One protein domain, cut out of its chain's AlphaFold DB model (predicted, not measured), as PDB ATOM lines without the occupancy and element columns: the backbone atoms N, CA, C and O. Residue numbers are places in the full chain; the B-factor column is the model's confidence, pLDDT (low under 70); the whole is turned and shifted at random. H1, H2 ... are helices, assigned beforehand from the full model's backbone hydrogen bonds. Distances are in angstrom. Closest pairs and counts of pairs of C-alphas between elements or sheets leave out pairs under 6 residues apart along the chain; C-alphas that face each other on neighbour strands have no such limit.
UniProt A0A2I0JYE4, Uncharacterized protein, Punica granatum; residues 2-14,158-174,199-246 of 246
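AT A GLANCE: This is residues 2 to 14, 158 to 174 and 199 to 246 of the 246 residues of an uncharacterized protein of Punica granatum (UniProt A0A2I0JYE4). Start at the longest helix, H2: H1 packs side by side with part of it, H4 packs crosswise on H2, and H3 packs crosswise on H1. The 78 printed residues include five named helices, H1 to H5 in chain order, and no named strand. The class is all helix, compact, with radius of gyration of the C-alphas 11.5 A and spans 31 by 28 by 22 A.

IN THESE COORDINATES: Find C-alpha 158 at (131.132, 105.511, 84.927); H2 runs 22.5 A to residue 173. Then find H1, residues 5 to 14; H3, 211 to 221; H4, 229 to 238; and H5, 242 to C-alpha 245 at (141.876, 114.473, 103.787).

HOW THE PARTS SIT: H2 touches H1 with residues 161 to 165 alone, at a shallow tilt of 24 degrees, opposite ways; the closest C-alphas, Met 9 and Glu 165, are 6.6 A apart. H1 touches H3 about perpendicular, at 73 degrees; closest C-alphas Leu 12 and Leu 215, 6.7 A. O i to N i+4 pairs are within hydrogen-bond range throughout H1, H2 and H4, and in 5 of 7 in H3.

THE WHOLE: Cuts separate C-alphas 14 and 158 by 11.2 A, 174 and 199 by 26.3 A. Confidence is under 70 at residues 2, 171 to 174 and 242 to 246.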
ATOM      1  N   ALA A   2     144.165 104.116 108.475       58.88
ATOM      2  CA  ALA A   2     143.222 105.120 107.988       58.88
ATOM      3  C   ALA A   2     143.396 105.293 106.476       58.88
ATOM      4  O   ALA A   2     144.527 105.460 106.022       58.88
ATOM      5  N   THR A   3     142.303 105.217 105.720       76.12
ATOM      6  CA  THR A   3     142.326 105.383 104.261       76.12
ATOM      7  C   THR A   3     142.399 106.863 103.910       76.12
ATOM      8  O   THR A   3     141.551 107.647 104.337       76.12
ATOM      9  N   ASN A   4     143.424 107.233 103.144       78.06
ATOM     10  CA  ASN A   4     143.712 108.610 102.745       78.06
ATOM     11  C   ASN A   4     143.037 108.972 101.401       78.06
ATOM     12  O   ASN A   4     142.434 108.109 100.751       78.06
ATOM     13  N   MET A   5     143.124 110.230 100.955       79.06
ATOM     14  CA  MET A   5     142.406 110.671  99.746       79.06
ATOM     15  C   MET A   5     142.844 109.899  98.490       79.06
ATOM     16  O   MET A   5     142.011 109.521  97.665       79.06
ATOM     17  N   ALA A   6     144.139 109.608  98.353       77.50
ATOM     18  CA  ALA A   6     144.672 108.857  97.219       77.50
ATOM     19  C   ALA A   6     144.128 107.418  97.167       77.50
ATOM     20  O   ALA A   6     143.765 106.928  96.093       77.50
ATOM     21  N   GLU A   7     144.006 106.756  98.319       83.75
ATOM     22  CA  GLU A   7     143.398 105.428  98.420       83.75
ATOM     23  C   GLU A   7     141.891 105.460  98.114       83.75
ATOM     24  O   GLU A   7     141.397 104.583  97.402       83.75
ATOM     25  N   MET A   8     141.162 106.496  98.552       85.25
ATOM     26  CA  MET A   8     139.752 106.701  98.181       85.25
ATOM     27  C   MET A   8     139.577 106.829  96.663       85.25
ATOM     28  O   MET A   8     138.686 106.200  96.084       85.25
ATOM     29  N   MET A   9     140.463 107.574  95.995       82.44
ATOM     30  CA  MET A   9     140.448 107.701  94.534       82.44
ATOM     31  C   MET A   9     140.801 106.385  93.830       82.44
ATOM     32  O   MET A   9     140.184 106.032  92.822       82.44
ATOM     33  N   ALA A  10     141.754 105.619  94.364       84.00
ATOM     34  CA  ALA A  10     142.108 104.308  93.824       84.00
ATOM     35  C   ALA A  10     140.946 103.304  93.942       84.00
ATOM     36  O   ALA A  10     140.674 102.548  93.005       84.00
ATOM     37  N   LEU A  11     140.221 103.326  95.063       86.75
ATOM     38  CA  LEU A  11     139.045 102.485  95.287       86.75
ATOM     39  C   LEU A  11     137.868 102.879  94.392       86.75
ATOM     40  O   LEU A  11     137.205 101.994  93.850       86.75
ATOM     41  N   LEU A  12     137.644 104.179  94.182       81.38
ATOM     42  CA  LEU A  12     136.674 104.682  93.206       81.38
ATOM     43  C   LEU A  12     136.961 104.143  91.804       81.38
ATOM     44  O   LEU A  12     136.055 103.653  91.129       81.38
ATOM     45  N   ARG A  13     138.231 104.155  91.386       78.94
ATOM     46  CA  ARG A  13     138.641 103.587  90.098       78.94
ATOM     47  C   ARG A  13     138.390 102.080  90.034       78.94
ATOM     48  O   ARG A  13     137.886 101.580  89.034       78.94
ATOM     49  N   GLY A  14     138.731 101.354  91.099       77.81
ATOM     50  CA  GLY A  14     138.516  99.909  91.186       77.81
ATOM     51  C   GLY A  14     137.039  99.517  91.108       77.81
ATOM     52  O   GLY A  14     136.707  98.552  90.424       77.81
ATOM     53  N   GLU A 158     129.686 105.740  84.983       81.75
ATOM     54  CA  GLU A 158     131.132 105.511  84.927       81.75
ATOM     55  C   GLU A 158     131.869 106.706  84.308       81.75
ATOM     56  O   GLU A 158     132.833 107.204  84.895       81.75
ATOM     57  N   ARG A 159     131.351 107.252  83.201       84.69
ATOM     58  CA  ARG A 159     131.880 108.472  82.571       84.69
ATOM     59  C   ARG A 159     131.907 109.653  83.547       84.69
ATOM     60  O   ARG A 159     132.883 110.403  83.599       84.69
ATOM     61  N   ARG A 160     130.852 109.819  84.350       84.25
ATOM     62  CA  ARG A 160     130.745 110.873  85.378       84.25
ATOM     63  C   ARG A 160     131.696 110.642  86.553       84.25
ATOM     64  O   ARG A 160     132.359 111.580  86.986       84.25
ATOM     65  N   MET A 161     131.819 109.402  87.030       82.31
ATOM     66  CA  MET A 161     132.751 109.038  88.104       82.31
ATOM     67  C   MET A 161     134.203 109.273  87.687       82.31
ATOM     68  O   MET A 161     134.986 109.826  88.459       82.31
ATOM     69  N   LYS A 162     134.542 108.922  86.445       85.38
ATOM     70  CA  LYS A 162     135.845 109.190  85.830       85.38
ATOM     71  C   LYS A 162     136.128 110.688  85.750       85.38
ATOM     72  O   LYS A 162     137.202 111.126  86.152       85.38
ATOM     73  N   LYS A 163     135.138 111.488  85.343       85.62
ATOM     74  CA  LYS A 163     135.258 112.949  85.294       85.62
ATOM     75  C   LYS A 163     135.475 113.579  86.674       85.62
ATOM     76  O   LYS A 163     136.304 114.477  86.825       85.62
ATOM     77  N   MET A 164     134.780 113.087  87.698       83.25
ATOM     78  CA  MET A 164     135.007 113.510  89.081       83.25
ATOM     79  C   MET A 164     136.431 113.161  89.540       83.25
ATOM     80  O   MET A 164     137.111 114.000  90.126       83.25
ATOM     81  N   GLU A 165     136.909 111.950  89.232       84.31
ATOM     82  CA  GLU A 165     138.270 111.520  89.560       84.31
ATOM     83  C   GLU A 165     139.339 112.399  88.899       84.31
ATOM     84  O   GLU A 165     140.298 112.805  89.558       84.31
ATOM     85  N   GLU A 166     139.187 112.695  87.610       85.12
ATOM     86  CA  GLU A 166     140.093 113.575  86.865       85.12
ATOM     87  C   GLU A 166     140.133 114.980  87.464       85.12
ATOM     88  O   GLU A 166     141.213 115.542  87.641       85.12
ATOM     89  N   THR A 167     138.974 115.509  87.852       80.81
ATOM     90  CA  THR A 167     138.861 116.847  88.436       80.81
ATOM     91  C   THR A 167     139.523 116.919  89.817       80.81
ATOM     92  O   THR A 167     140.293 117.840  90.077       80.81
ATOM     93  N   ILE A 168     139.319 115.914  90.682       78.19
ATOM     94  CA  ILE A 168     139.997 115.823  91.992       78.19
ATOM     95  C   ILE A 168     141.518 115.757  91.816       78.19
ATOM     96  O   ILE A 168     142.252 116.466  92.503       78.19
ATOM     97  N   LYS A 169     142.013 114.949  90.870       80.12
ATOM     98  CA  LYS A 169     143.456 114.882  90.580       80.12
ATOM     99  C   LYS A 169     144.005 116.201  90.048       80.12
ATOM    100  O   LYS A 169     145.095 116.594  90.448       80.12
ATOM    101  N   ALA A 170     143.274 116.869  89.154       75.81
ATOM    102  CA  ALA A 170     143.674 118.167  88.620       75.81
ATOM    103  C   ALA A 170     143.804 119.209  89.740       75.81
ATOM    104  O   ALA A 170     144.776 119.958  89.756       75.81
ATOM    105  N   PHE A 171     142.892 119.187  90.719       69.19
ATOM    106  CA  PHE A 171     142.964 120.054  91.895       69.19
ATOM    107  C   PHE A 171     144.143 119.758  92.819       69.19
ATOM    108  O   PHE A 171     144.779 120.687  93.312       69.19
ATOM    109  N   GLN A 172     144.480 118.484  93.028       67.12
ATOM    110  CA  GLN A 172     145.679 118.127  93.792       67.12
ATOM    111  C   GLN A 172     146.969 118.572  93.083       67.12
ATOM    112  O   GLN A 172     147.943 118.925  93.741       67.12
ATOM    113  N   ALA A 173     146.979 118.589  91.747       64.56
ATOM    114  CA  ALA A 173     148.125 119.031  90.956       64.56
ATOM    115  C   ALA A 173     148.289 120.565  90.900       64.56
ATOM    116  O   ALA A 173     149.375 121.035  90.569       64.56
ATOM    117  N   SER A 174     147.246 121.345  91.216       59.75
ATOM    118  CA  SER A 174     147.240 122.813  91.091       59.75
ATOM    119  C   SER A 174     147.682 123.602  92.343       59.75
ATOM    120  O   SER A 174     147.574 124.821  92.341       59.75
ATOM    121  N   VAL A 199     121.292 120.843  99.501       77.75
ATOM    122  CA  VAL A 199     122.626 120.372  99.892       77.75
ATOM    123  C   VAL A 199     122.496 118.934 100.407       77.75
ATOM    124  O   VAL A 199     121.731 118.694 101.344       77.75
ATOM    125  N   PRO A 200     123.160 117.961  99.771       79.56
ATOM    126  CA  PRO A 200     123.041 116.570 100.168       79.56
ATOM    127  C   PRO A 200     123.743 116.350 101.497       79.56
ATOM    128  O   PRO A 200     124.900 116.725 101.674       79.56
ATOM    129  N   GLU A 201     123.047 115.716 102.429       81.19
ATOM    130  CA  GLU A 201     123.619 115.389 103.726       81.19
ATOM    131  C   GLU A 201     124.393 114.070 103.643       81.19
ATOM    132  O   GLU A 201     123.883 113.046 103.161       81.19
ATOM    133  N   PHE A 202     125.634 114.084 104.120       81.62
ATOM    134  CA  PHE A 202     126.508 112.920 104.153       81.62
ATOM    135  C   PHE A 202     126.912 112.598 105.582       81.62
ATOM    136  O   PHE A 202     127.334 113.472 106.337       81.62
ATOM    137  N   HIS A 203     126.881 111.310 105.919       84.31
ATOM    138  CA  HIS A 203     127.684 110.829 107.033       84.31
ATOM    139  C   HIS A 203     129.141 110.937 106.614       84.31
ATOM    140  O   HIS A 203     129.558 110.272 105.664       84.31
ATOM    141  N   LYS A 204     129.893 111.806 107.284       87.31
ATOM    142  CA  LYS A 204     131.274 112.023 106.901       87.31
ATOM    143  C   LYS A 204     132.135 110.794 107.224       87.31
ATOM    144  O   LYS A 204     131.969 110.154 108.265       87.31
ATOM    145  N   TYR A 205     133.047 110.470 106.318       86.75
ATOM    146  CA  TYR A 205     133.975 109.357 106.424       86.75
ATOM    147  C   TYR A 205     135.206 109.763 107.234       86.75
ATOM    148  O   TYR A 205     135.987 110.600 106.801       86.75
ATOM    149  N   ASP A 206     135.387 109.160 108.404       84.56
ATOM    150  CA  ASP A 206     136.455 109.476 109.364       84.56
ATOM    151  C   ASP A 206     137.773 108.716 109.127       84.56
ATOM    152  O   ASP A 206     138.714 108.847 109.910       84.56
ATOM    153  N   GLY A 207     137.850 107.899 108.074       84.50
ATOM    154  CA  GLY A 207     139.004 107.037 107.807       84.50
ATOM    155  C   GLY A 207     139.010 105.717 108.583       84.50
ATOM    156  O   GLY A 207     139.899 104.902 108.359       84.50
ATOM    157  N   THR A 208     138.053 105.471 109.485       82.00
ATOM    158  CA  THR A 208     138.027 104.259 110.328       82.00
ATOM    159  C   THR A 208     137.134 103.154 109.769       82.00
ATOM    160  O   THR A 208     137.401 101.969 109.972       82.00
ATOM    161  N   LYS A 209     136.069 103.537 109.061       85.00
ATOM    162  CA  LYS A 209     135.083 102.621 108.466       85.00
ATOM    163  C   LYS A 209     135.577 102.074 107.123       85.00
ATOM    164  O   LYS A 209     136.577 102.546 106.582       85.00
ATOM    165  N   ASP A 210     134.858 101.107 106.549       86.88
ATOM    166  CA  ASP A 210     135.169 100.612 105.202       86.88
ATOM    167  C   ASP A 210     134.979 101.732 104.157       86.88
ATOM    168  O   ASP A 210     133.848 102.194 103.955       86.88
ATOM    169  N   PRO A 211     136.046 102.164 103.462       85.56
ATOM    170  CA  PRO A 211     135.950 103.200 102.438       85.56
ATOM    171  C   PRO A 211     135.050 102.784 101.270       85.56
ATOM    172  O   PRO A 211     134.367 103.623 100.680       85.56
ATOM    173  N   ARG A 212     134.967 101.484 100.948       87.31
ATOM    174  CA  ARG A 212     134.108 100.999  99.854       87.31
ATOM    175  C   ARG A 212     132.629 101.199 100.150       87.31
ATOM    176  O   ARG A 212     131.863 101.462  99.224       87.31
ATOM    177  N   HIS A 213     132.231 101.106 101.415       88.06
ATOM    178  CA  HIS A 213     130.864 101.396 101.825       88.06
ATOM    179  C   HIS A 213     130.509 102.865 101.553       88.06
ATOM    180  O   HIS A 213     129.515 103.139 100.880       88.06
ATOM    181  N   HIS A 214     131.366 103.805 101.967       88.00
ATOM    182  CA  HIS A 214     131.180 105.238 101.695       88.00
ATOM    183  C   HIS A 214     131.053 105.528 100.194       88.00
ATOM    184  O   HIS A 214     130.105 106.173  99.738       88.00
ATOM    185  N   LEU A 215     131.969 104.960  99.406       88.38
ATOM    186  CA  LEU A 215     132.030 105.154  97.959       88.38
ATOM    187  C   LEU A 215     130.851 104.551  97.192       88.38
ATOM    188  O   LEU A 215     130.536 105.033  96.110       88.38
ATOM    189  N   ARG A 216     130.174 103.525  97.718       86.50
ATOM    190  CA  ARG A 216     128.964 102.971  97.084       86.50
ATOM    191  C   ARG A 216     127.754 103.889  97.237       86.50
ATOM    192  O   ARG A 216     126.919 103.949  96.338       86.50
ATOM    193  N   HIS A 217     127.655 104.610  98.350       85.44
ATOM    194  CA  HIS A 217     126.514 105.488  98.628       85.44
ATOM    195  C   HIS A 217     126.667 106.886  98.028       85.44
ATOM    196  O   HIS A 217     125.667 107.542  97.727       85.44
ATOM    197  N   TYR A 218     127.905 107.329  97.820       87.88
ATOM    198  CA  TYR A 218     128.198 108.658  97.300       87.88
ATOM    199  C   TYR A 218     127.560 108.946  95.919       87.88
ATOM    200  O   TYR A 218     126.816 109.926  95.810       87.88
ATOM    201  N   PRO A 219     127.726 108.094  94.883       85.12
ATOM    202  CA  PRO A 219     127.195 108.369  93.548       85.12
ATOM    203  C   PRO A 219     125.670 108.451  93.514       85.12
ATOM    204  O   PRO A 219     125.106 109.274  92.796       85.12
ATOM    205  N   ALA A 220     125.001 107.622  94.323       86.56
ATOM    206  CA  ALA A 220     123.548 107.604  94.425       86.56
ATOM    207  C   ALA A 220     123.005 108.921  95.000       86.56
ATOM    208  O   ALA A 220     122.024 109.457  94.490       86.56
ATOM    209  N   LYS A 221     123.674 109.486  96.015       87.88
ATOM    210  CA  LYS A 221     123.317 110.800  96.578       87.88
ATOM    211  C   LYS A 221     123.599 111.950  95.607       87.88
ATOM    212  O   LYS A 221     122.908 112.963  95.662       87.88
ATOM    213  N   MET A 222     124.590 111.796  94.728       87.44
ATOM    214  CA  MET A 222     125.007 112.821  93.766       87.44
ATOM    215  C   MET A 222     124.300 112.761  92.413       87.44
ATOM    216  O   MET A 222     124.566 113.604  91.560       87.44
ATOM    217  N   LEU A 223     123.379 111.814  92.205       85.44
ATOM    218  CA  LEU A 223     122.807 111.548  90.885       85.44
ATOM    219  C   LEU A 223     122.165 112.780  90.224       85.44
ATOM    220  O   LEU A 223     122.341 112.995  89.027       85.44
ATOM    221  N   SER A 224     121.466 113.604  91.007       84.44
ATOM    222  CA  SER A 224     120.812 114.835  90.547       84.44
ATOM    223  C   SER A 224     121.767 116.004  90.305       84.44
ATOM    224  O   SER A 224     121.332 117.049  89.825       84.44
ATOM    225  N   TYR A 225     123.040 115.858  90.673       83.81
ATOM    226  CA  TYR A 225     124.021 116.939  90.661       83.81
ATOM    227  C   TYR A 225     125.174 116.708  89.691       83.81
ATOM    228  O   TYR A 225     126.070 117.538  89.627       83.81
ATOM    229  N   TRP A 226     125.158 115.620  88.918       84.19
ATOM    230  CA  TRP A 226     126.277 115.254  88.047       84.19
ATOM    231  C   TRP A 226     126.650 116.292  86.991       84.19
ATOM    232  O   TRP A 226     127.810 116.336  86.594       84.19
ATOM    233  N   ASP A 227     125.710 117.144  86.588       83.00
ATOM    234  CA  ASP A 227     125.977 118.245  85.655       83.00
ATOM    235  C   ASP A 227     126.726 119.418  86.324       83.00
ATOM    236  O   ASP A 227     127.219 120.320  85.651       83.00
ATOM    237  N   TYR A 228     126.854 119.397  87.654       83.06
ATOM    238  CA  TYR A 228     127.544 120.389  88.476       83.06
ATOM    239  C   TYR A 228     128.839 119.793  89.027       83.06
ATOM    240  O   TYR A 228     128.990 119.579  90.228       83.06
ATOM    241  N   GLU A 229     129.790 119.515  88.144       83.19
ATOM    242  CA  GLU A 229     131.035 118.806  88.477       83.19
ATOM    243  C   GLU A 229     131.766 119.384  89.675       83.19
ATOM    244  O   GLU A 229     132.142 118.641  90.575       83.19
ATOM    245  N   GLN A 230     131.904 120.708  89.732       79.75
ATOM    246  CA  GLN A 230     132.589 121.353  90.844       79.75
ATOM    247  C   GLN A 230     131.836 121.190  92.159       79.75
ATOM    248  O   GLN A 230     132.455 121.016  93.198       79.75
ATOM    249  N   PHE A 231     130.503 121.174  92.126       81.88
ATOM    250  CA  PHE A 231     129.689 120.919  93.311       81.88
ATOM    251  C   PHE A 231     129.800 119.462  93.767       81.88
ATOM    252  O   PHE A 231     129.852 119.187  94.965       81.88
ATOM    253  N   VAL A 232     129.861 118.521  92.822       85.81
ATOM    254  CA  VAL A 232     130.025 117.100  93.138       85.81
ATOM    255  C   VAL A 232     131.436 116.802  93.624       85.81
ATOM    256  O   VAL A 232     131.613 116.057  94.577       85.81
ATOM    257  N   VAL A 233     132.465 117.411  93.053       84.19
ATOM    258  CA  VAL A 233     133.815 117.324  93.610       84.19
ATOM    259  C   VAL A 233     133.848 118.004  94.981       84.19
ATOM    260  O   VAL A 233     134.468 117.481  95.910       84.19
ATOM    261  N   ALA A 234     133.087 119.093  95.149       79.00
ATOM    262  CA  ALA A 234     133.057 119.823  96.400       79.00
ATOM    263  C   ALA A 234     132.485 119.018  97.568       79.00
ATOM    264  O   ALA A 234     133.094 118.818  98.621       79.00
ATOM    265  N   SER A 235     131.313 118.464  97.302       82.44
ATOM    266  CA  SER A 235     130.586 117.602  98.218       82.44
ATOM    267  C   SER A 235     131.369 116.333  98.558       82.44
ATOM    268  O   SER A 235     131.243 115.818  99.668       82.44
ATOM    269  N   PHE A 236     132.211 115.841  97.642       85.75
ATOM    270  CA  PHE A 236     133.038 114.665  97.893       85.75
ATOM    271  C   PHE A 236     134.052 114.932  99.003       85.75
ATOM    272  O   PHE A 236     134.122 114.143  99.942       85.75
ATOM    273  N   HIS A 237     134.771 116.055  98.962       82.31
ATOM    274  CA  HIS A 237     135.717 116.402 100.027       82.31
ATOM    275  C   HIS A 237     135.006 116.676 101.354       82.31
ATOM    276  O   HIS A 237     135.459 116.207 102.393       82.31
ATOM    277  N   GLU A 238     133.861 117.369 101.327       80.88
ATOM    278  CA  GLU A 238     133.051 117.609 102.531       80.88
ATOM    279  C   GLU A 238     132.552 116.316 103.181       80.88
ATOM    280  O   GLU A 238     132.381 116.252 104.403       80.88
ATOM    281  N   SER A 239     132.343 115.272 102.374       84.75
ATOM    282  CA  SER A 239     131.963 113.944 102.848       84.75
ATOM    283  C   SER A 239     133.097 113.200 103.563       84.75
ATOM    284  O   SER A 239     132.848 112.122 104.096       84.75
ATOM    285  N   LEU A 240     134.318 113.739 103.603       85.44
ATOM    286  CA  LEU A 240     135.467 113.173 104.313       85.44
ATOM    287  C   LEU A 240     135.764 113.995 105.586       85.44
ATOM    288  O   LEU A 240     135.522 115.199 105.648       85.44
ATOM    289  N   LEU A 241     136.276 113.343 106.633       76.31
ATOM    290  CA  LEU A 241     136.699 113.953 107.899       76.31
ATOM    291  C   LEU A 241     138.167 113.646 108.195       76.31
ATOM    292  O   LEU A 241     138.633 112.522 108.010       76.31
ATOM    293  N   GLY A 242     138.854 114.625 108.788       67.00
ATOM    294  CA  GLY A 242     140.117 114.410 109.496       67.00
ATOM    295  C   GLY A 242     141.197 113.749 108.638       67.00
ATOM    296  O   GLY A 242     141.567 114.272 107.591       67.00
ATOM    297  N   LEU A 243     141.706 112.597 109.090       60.16
ATOM    298  CA  LEU A 243     142.824 111.873 108.466       60.16
ATOM    299  C   LEU A 243     142.559 111.435 107.016       60.16
ATOM    300  O   LEU A 243     143.514 111.187 106.289       60.16
ATOM    301  N   ALA A 244     141.294 111.360 106.589       60.88
ATOM    302  CA  ALA A 244     140.928 111.001 105.218       60.88
ATOM    303  C   ALA A 244     141.218 112.113 104.188       60.88
ATOM    304  O   ALA A 244     141.168 111.853 102.986       60.88
ATOM    305  N   LEU A 245     141.501 113.341 104.643       59.91
ATOM    306  CA  LEU A 245     141.876 114.473 103.787       59.91
ATOM    307  C   LEU A 245     143.386 114.567 103.512       59.91
ATOM    308  O   LEU A 245     143.770 115.303 102.605       59.91
ATOM    309  N   ASN A 246     144.211 113.870 104.303       59.34
ATOM    310  CA  ASN A 246     145.676 113.867 104.179       59.34
ATOM    311  C   ASN A 246     146.183 112.902 103.100       59.34
ATOM    312  O   ASN A 246     145.387 112.077 102.593       59.34
TER     313      ASN A 246